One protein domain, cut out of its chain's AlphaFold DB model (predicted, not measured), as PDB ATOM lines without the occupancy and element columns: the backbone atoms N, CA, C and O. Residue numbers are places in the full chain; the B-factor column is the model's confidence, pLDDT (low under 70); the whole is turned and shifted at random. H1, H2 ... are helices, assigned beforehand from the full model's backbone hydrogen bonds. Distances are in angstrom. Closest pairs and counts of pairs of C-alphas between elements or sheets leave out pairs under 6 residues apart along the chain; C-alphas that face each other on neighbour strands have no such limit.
ATOM      1  N   GLU A  36     -22.845  17.220  11.632       88.12
ATOM      2  CA  GLU A  36     -22.233  16.678  12.843       88.12
ATOM      3  C   GLU A  36     -21.482  17.793  13.578       88.12
ATOM      4  O   GLU A  36     -20.693  18.535  12.988       88.12
ATOM      5  N   ILE A  37     -21.751  17.934  14.877       91.94
ATOM      6  CA  ILE A  37     -21.142  18.952  15.734       91.94
ATOM      7  C   ILE A  37     -20.404  18.243  16.866       91.94
ATOM      8  O   ILE A  37     -21.031  17.602  17.705       91.94
ATOM      9  N   ASP A  38     -19.085  18.425  16.934       90.69
ATOM     10  CA  ASP A  38     -18.304  18.025  18.105       90.69
ATOM     11  C   ASP A  38     -18.547  19.001  19.263       90.69
ATOM     12  O   ASP A  38     -18.233  20.198  19.186       90.69
ATOM     13  N   THR A  39     -19.110  18.483  20.348       93.31
ATOM     14  CA  THR A  39     -19.463  19.233  21.556       93.31
ATOM     15  C   THR A  39     -18.459  19.053  22.697       93.31
ATOM     16  O   THR A  39     -18.604  19.727  23.714       93.31
ATOM     17  N   SER A  40     -17.419  18.225  22.535       88.56
ATOM     18  CA  SER A  40     -16.555  17.732  23.625       88.56
ATOM     19  C   SER A  40     -15.967  18.825  24.524       88.56
ATOM     20  O   SER A  40     -15.909  18.667  25.739       88.56
ATOM     21  N   ASN A  41     -15.571  19.957  23.936       93.25
ATOM     22  CA  ASN A  41     -14.956  21.091  24.640       93.25
ATOM     23  C   ASN A  41     -15.811  22.367  24.570       93.25
ATOM     24  O   ASN A  41     -15.273  23.472  24.560       93.25
ATOM     25  N   LYS A  42     -17.135  22.229  24.442       95.62
ATOM     26  CA  LYS A  42     -18.065  23.356  24.306       95.62
ATOM     27  C   LYS A  42     -19.115  23.317  25.407       95.62
ATOM     28  O   LYS A  42     -19.718  22.287  25.690       95.62
ATOM     29  N   SER A  43     -19.390  24.470  25.996       97.31
ATOM     30  CA  SER A  43     -20.546  24.656  26.864       97.31
ATOM     31  C   SER A  43     -21.849  24.560  26.068       97.31
ATOM     32  O   SER A  43     -21.904  24.836  24.867       97.31
ATOM     33  N   VAL A  44     -22.948  24.266  26.763       96.62
ATOM     34  CA  VAL A  44     -24.297  24.245  26.170       96.62
ATOM     35  C   VAL A  44     -24.613  25.554  25.437       96.62
ATOM     36  O   VAL A  44     -25.204  25.534  24.359       96.62
ATOM     37  N   LYS A  45     -24.187  26.699  25.988       97.94
ATOM     38  CA  LYS A  45     -24.416  28.020  25.387       97.94
ATOM     39  C   LYS A  45     -23.662  28.185  24.067       97.94
ATOM     40  O   LYS A  45     -24.215  28.731  23.116       97.94
ATOM     41  N   GLU A  46     -22.420  27.716  24.004       97.69
ATOM     42  CA  GLU A  46     -21.617  27.752  22.777       97.69
ATOM     43  C   GLU A  46     -22.219  26.854  21.699       97.69
ATOM     44  O   GLU A  46     -22.370  27.294  20.561       97.69
ATOM     45  N   VAL A  47     -22.643  25.642  22.067       96.94
ATOM     46  CA  VAL A  47     -23.312  24.713  21.145       96.94
ATOM     47  C   VAL A  47     -24.623  25.306  20.625       96.94
ATOM     48  O   VAL A  47     -24.853  25.319  19.418       96.94
ATOM     49  N   ALA A  48     -25.463  25.865  21.499       97.31
ATOM     50  CA  ALA A  48     -26.723  26.488  21.097       97.31
ATOM     51  C   ALA A  48     -26.507  27.676  20.143       97.31
ATOM     52  O   ALA A  48     -27.208  27.804  19.137       97.31
ATOM     53  N   ASN A  49     -25.509  28.521  20.418       97.81
ATOM     54  CA  ASN A  49     -25.144  29.626  19.531       97.81
ATOM     55  C   ASN A  49     -24.626  29.131  18.177       97.81
ATOM     56  O   ASN A  49     -24.989  29.701  17.151       97.81
ATOM     57  N   LEU A  50     -23.810  28.075  18.157       96.25
ATOM     58  CA  LEU A  50     -23.329  27.468  16.919       96.25
ATOM     59  C   LEU A  50     -24.492  26.927  16.074       96.25
ATOM     60  O   LEU A  50     -24.585  27.239  14.889       96.25
ATOM     61  N   ILE A  51     -25.419  26.187  16.687       95.44
ATOM     62  CA  ILE A  51     -26.619  25.680  16.008       95.44
ATOM     63  C   ILE A  51     -27.430  26.837  15.414       95.44
ATOM     64  O   ILE A  51     -27.832  26.775  14.252       95.44
ATOM     65  N   LYS A  52     -27.626  27.920  16.178       97.31
ATOM     66  CA  LYS A  52     -28.318  29.121  15.694       97.31
ATOM     67  C   LYS A  52     -27.642  29.689  14.442       97.31
ATOM     68  O   LYS A  52     -28.327  29.928  13.450       97.31
ATOM     69  N   LYS A  53     -26.319  29.875  14.467       96.44
ATOM     70  CA  LYS A  53     -25.562  30.396  13.318       96.44
ATOM     71  C   LYS A  53     -25.674  29.494  12.088       96.44
ATOM     72  O   LYS A  53     -25.876  29.996  10.987       96.44
ATOM     73  N   LEU A  54     -25.608  28.174  12.270       94.38
ATOM     74  CA  LEU A  54     -25.749  27.199  11.183       94.38
ATOM     75  C   LEU A  54     -27.134  27.252  10.523       94.38
ATOM     76  O   LEU A  54     -27.230  27.158   9.303       94.38
ATOM     77  N   ILE A  55     -28.199  27.436  11.312       92.50
ATOM     78  CA  ILE A  55     -29.571  27.598  10.800       92.50
ATOM     79  C   ILE A  55     -29.721  28.916  10.029       92.50
ATOM     80  O   ILE A  55     -30.374  28.948   8.988       92.50
ATOM     81  N   LEU A  56     -29.106  29.994  10.524       95.69
ATOM     82  CA  LEU A  56     -29.141  31.319   9.898       95.69
ATOM     83  C   LEU A  56     -28.162  31.475   8.719       95.69
ATOM     84  O   LEU A  56     -28.139  32.530   8.094       95.69
ATOM     85  N   ASN A  57     -27.389  30.434   8.383       91.19
ATOM     86  CA  ASN A  57     -26.301  30.463   7.395       91.19
ATOM     87  C   ASN A  57     -25.213  31.519   7.692       91.19
ATOM     88  O   ASN A  57     -24.566  32.028   6.781       91.19
ATOM     89  N   GLU A  58     -24.990  31.829   8.970       95.06
ATOM     90  CA  GLU A  58     -23.916  32.714   9.451       95.06
ATOM     91  C   GLU A  58     -22.588  31.962   9.676       95.06
ATOM     92  O   GLU A  58     -21.593  32.555  10.084       95.06
ATOM     93  N   GLU A  59     -22.574  30.652   9.427       92.12
ATOM     94  CA  GLU A  59     -21.433  29.756   9.605       92.12
ATOM     95  C   GLU A  59     -21.344  28.801   8.401       92.12
ATOM     96  O   GLU A  59     -22.370  28.304   7.925       92.12
ATOM     97  N   ASP A  60     -20.131  28.519   7.908       89.62
ATOM     98  CA  ASP A  60     -19.952  27.601   6.779       89.62
ATOM     99  C   ASP A  60     -20.265  26.153   7.187       89.62
ATOM    100  O   ASP A  60     -19.538  25.507   7.949       89.62
ATOM    101  N   ARG A  61     -21.352  25.625   6.618       88.69
ATOM    102  CA  ARG A  61     -21.856  24.270   6.864       88.69
ATOM    103  C   ARG A  61     -20.902  23.181   6.363       88.69
ATOM    104  O   ARG A  61     -20.956  22.068   6.882       88.69
ATOM    105  N   ASN A  62     -19.997  23.482   5.423       84.75
ATOM    106  CA  ASN A  62     -19.013  22.517   4.914       84.75
ATOM    107  C   ASN A  62     -18.053  22.021   6.003       84.75
ATOM    108  O   ASN A  62     -17.482  20.938   5.887       84.75
ATOM    109  N   ASN A  63     -17.902  22.770   7.098       86.81
ATOM    110  CA  ASN A  63     -17.078  22.357   8.228       86.81
ATOM    111  C   ASN A  63     -17.732  21.289   9.115       86.81
ATOM    112  O   ASN A  63     -17.043  20.732   9.969       86.81
ATOM    113  N   TYR A  64     -19.002  20.957   8.891       89.81
ATOM    114  CA  TYR A  64     -19.808  20.132   9.793       89.81
ATOM    115  C   TYR A  64     -20.405  18.909   9.088       89.81
ATOM    116  O   TYR A  64     -21.487  18.454   9.440       89.81
ATOM    117  N   PHE A  65     -19.734  18.385   8.058       84.31
ATOM    118  CA  PHE A  65     -20.151  17.123   7.448       84.31
ATOM    119  C   PHE A  65     -20.019  15.960   8.443       84.31
ATOM    120  O   PHE A  65     -19.146  15.962   9.307       84.31
ATOM    121  N   ILE A  66     -20.888  14.967   8.289       82.94
ATOM    122  CA  ILE A  66     -20.920  13.750   9.105       82.94
ATOM    123  C   ILE A  66     -19.669  12.873   8.949       82.94
ATOM    124  O   ILE A  66     -19.150  12.718   7.845       82.94
ATOM    125  N   GLY A  67     -19.246  12.216  10.028       78.38
ATOM    126  CA  GLY A  67     -18.117  11.282  10.028       78.38
ATOM    127  C   GLY A  67     -16.766  11.949  10.286       78.38
ATOM    128  O   GLY A  67     -15.735  11.398   9.910       78.38
ATOM    129  N   LYS A  68     -16.755  13.140  10.894       82.38
ATOM    130  CA  LYS A  68     -15.528  13.786  11.377       82.38
ATOM    131  C   LYS A  68     -15.098  13.285  12.750       82.38
ATOM    132  O   LYS A  68     -13.929  13.430  13.093       82.38
ATOM    133  N   ILE A  69     -16.034  12.771  13.543       85.12
ATOM    134  CA  ILE A  69     -15.758  12.319  14.904       85.12
ATOM    135  C   ILE A  69     -15.547  10.806  14.893       85.12
ATOM    136  O   ILE A  69     -16.489  10.047  14.670       85.12
ATOM    137  N   ASP A  70     -14.316  10.374  15.167       86.00
ATOM    138  CA  ASP A  70     -13.975   8.962  15.342       86.00
ATOM    139  C   ASP A  70     -13.774   8.640  16.829       86.00
ATOM    140  O   ASP A  70     -12.696   8.804  17.406       86.00
ATOM    141  N   TRP A  71     -14.847   8.181  17.472       83.06
ATOM    142  CA  TRP A  71     -14.805   7.786  18.879       83.06
ATOM    143  C   TRP A  71     -13.939   6.546  19.128       83.06
ATOM    144  O   TRP A  71     -13.409   6.405  20.228       83.06
ATOM    145  N   LEU A  72     -13.771   5.662  18.137       83.12
ATOM    146  CA  LEU A  72     -12.916   4.481  18.281       83.12
ATOM    147  C   LEU A  72     -11.447   4.891  18.283       83.12
ATOM    148  O   LEU A  72     -10.691   4.435  19.139       83.12
ATOM    149  N   GLU A  73     -11.051   5.789  17.381       86.44
ATOM    150  CA  GLU A  73      -9.698   6.344  17.361       86.44
ATOM    151  C   GLU A  73      -9.378   7.084  18.671       86.44
ATOM    152  O   GLU A  73      -8.303   6.904  19.244       86.44
ATOM    153  N   GLU A  74     -10.323   7.868  19.194       85.94
ATOM    154  CA  GLU A  74     -10.149   8.584  20.463       85.94
ATOM    155  C   GLU A  74     -10.044   7.649  21.676       85.94
ATOM    156  O   GLU A  74      -9.239   7.904  22.577       85.94
ATOM    157  N   LEU A  75     -10.813   6.556  21.711       85.62
ATOM    158  CA  LEU A  75     -10.671   5.522  22.740       85.62
ATOM    159  C   LEU A  75      -9.336   4.781  22.607       85.62
ATOM    160  O   LEU A  75      -8.694   4.510  23.622       85.62
ATOM    161  N   ASN A  76      -8.892   4.508  21.375       87.69
ATOM    162  CA  ASN A  76      -7.609   3.859  21.103       87.69
ATOM    163  C   ASN A  76      -6.444   4.700  21.630       87.69
ATOM    164  O   ASN A  76      -5.584   4.204  22.349       87.69
ATOM    165  N   LYS A  77      -6.444   6.007  21.330       89.00
ATOM    166  CA  LYS A  77      -5.417   6.954  21.799       89.00
ATOM    167  C   LYS A  77      -5.336   7.043  23.323       89.00
ATOM    168  O   LYS A  77      -4.295   7.425  23.850       89.00
ATOM    169  N   LYS A  78      -6.434   6.739  24.017       89.81
ATOM    170  CA  LYS A  78      -6.535   6.782  25.480       89.81
ATOM    171  C   LYS A  78      -6.303   5.423  26.143       89.81
ATOM    172  O   LYS A  78      -6.351   5.369  27.365       89.81
ATOM    173  N   ASP A  79      -6.052   4.372  25.360       88.19
ATOM    174  CA  ASP A  79      -5.914   2.987  25.829       88.19
ATOM    175  C   ASP A  79      -7.165   2.477  26.577       88.19
ATOM    176  O   ASP A  79      -7.084   1.698  27.520       88.19
ATOM    177  N   LEU A  80      -8.349   2.952  26.161       85.38
ATOM    178  CA  LEU A  80      -9.637   2.659  26.806       85.38
ATOM    179  C   LEU A  80     -10.525   1.711  25.991       85.38
ATOM    180  O   LEU A  80     -11.649   1.443  26.400       85.38
ATOM    181  N   ILE A  81     -10.083   1.215  24.829       82.81
ATOM    182  CA  ILE A  81     -10.951   0.405  23.951       82.81
ATOM    183  C   ILE A  81     -11.552  -0.798  24.691       82.81
ATOM    184  O   ILE A  81     -12.759  -1.009  24.611       82.81
ATOM    185  N   PHE A  82     -10.742  -1.541  25.446       83.62
ATOM    186  CA  PHE A  82     -11.177  -2.755  26.151       83.62
ATOM    187  C   PHE A  82     -12.007  -2.489  27.416       83.62
ATOM    188  O   PHE A  82     -12.570  -3.416  27.990       83.62
ATOM    189  N   ASP A  83     -12.105  -1.235  27.863       77.62
ATOM    190  CA  ASP A  83     -12.980  -0.877  28.985       77.62
ATOM    191  C   ASP A  83     -14.442  -0.711  28.537       77.62
ATOM    192  O   ASP A  83     -15.362  -0.770  29.358       77.62
ATOM    193  N   TYR A  84     -14.664  -0.507  27.232       67.50
ATOM    194  CA  TYR A  84     -15.979  -0.278  26.628       67.50
ATOM    195  C   TYR A  84     -16.429  -1.400  25.673       67.50
ATOM    196  O   TYR A  84     -17.597  -1.400  25.273       67.50
ATOM    197  N   PHE A  85     -15.550  -2.358  25.351       62.31
ATOM    198  CA  PHE A  85     -15.809  -3.542  24.519       62.31
ATOM    199  C   PHE A  85     -15.247  -4.805  25.174       62.31
ATOM    200  O   PHE A  85     -15.985  -5.817  25.207       62.31
TER     201      PHE A  85
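What this domain is: This is residues 36 to 85 of the 85 residues of an uncharacterized protein of Candidatus Lokiarchaeota archaeon (UniProt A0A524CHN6). The model is an open, elongated chain with two small lobes joined by a bare link: at one end residues 36 to 43, the long helix H1 and the short H2 run round an open ring with a hollow middle, and at the other end H3 and H4 make a small head. Residues 65 to 70 cross from the ring to the head, and no helix touches another. The printed part has 50 residues, with four named helices in the order H1, H2, H3, H4 and no named strand; its class is all helix. It is only just loose, close to extended, with a radius of gyration of the C-alphas of 14.2 A, and the C-alphas span 42 by 22 by 14 A.

How they stand to each other: Residues 36 to 43 come before H1, residues 44 to 55. H2, residues 61 to 64, follows over a tight link of 5 residues. H1 and H2 are close but not clearly touching; their closest C-alphas, those of Leu 54 and Arg 61, are 6.5 A apart, and their centres 13.4 A. A short link of 6 residues joins H2 to H3, residues 71 to 77, and these two are apart. H4, residues 81 to 84, comes after a tight link of 3 residues. H3 and H4 are close but not clearly touching; their closest C-alphas, those of Leu 75 and Ile 81, are 5.3 A apart, and their centres 9.9 A. H1 is apart from H3 and from H4, and H2 is apart from H4. In H1 and H3 every O i to N i+4 pair is within hydrogen-bond range. H2 and H4, with four residues each, are too short for such a pair; in each the one O i to N i+3 pair is within range.

Where its parts are: The printed part begins at Glu 36, with its C-alpha at (-22.233, 16.678, 12.843). H1, the longest helix with 12 residues, runs from Val 44, C-alpha at (-24.297, 24.245, 26.170), to Ile 55 and measures 16.6 A from first to last C-alpha. H2, from Arg 61 to Tyr 64, measures 5.5 A. H3, from Trp 71 to Lys 77, measures 9.9 A. H4, from Ile 81 to Tyr 84, measures 5.7 A and ends with C-alpha 84 at (-15.979, -0.278, 26.628).

The domain as a whole: The two C-alphas farthest apart, those of Leu 56 and Phe 82, are 41.8 A from each other. The first and last printed C-alphas, of Glu 36 and Phe 85, are 24.2 A apart; Phe 85 is the chain's last residue. The printed part has no cut, and no link between helices is long. The mean pLDDT of the printed part is 88.9, and residues 84 to 85 are under 70.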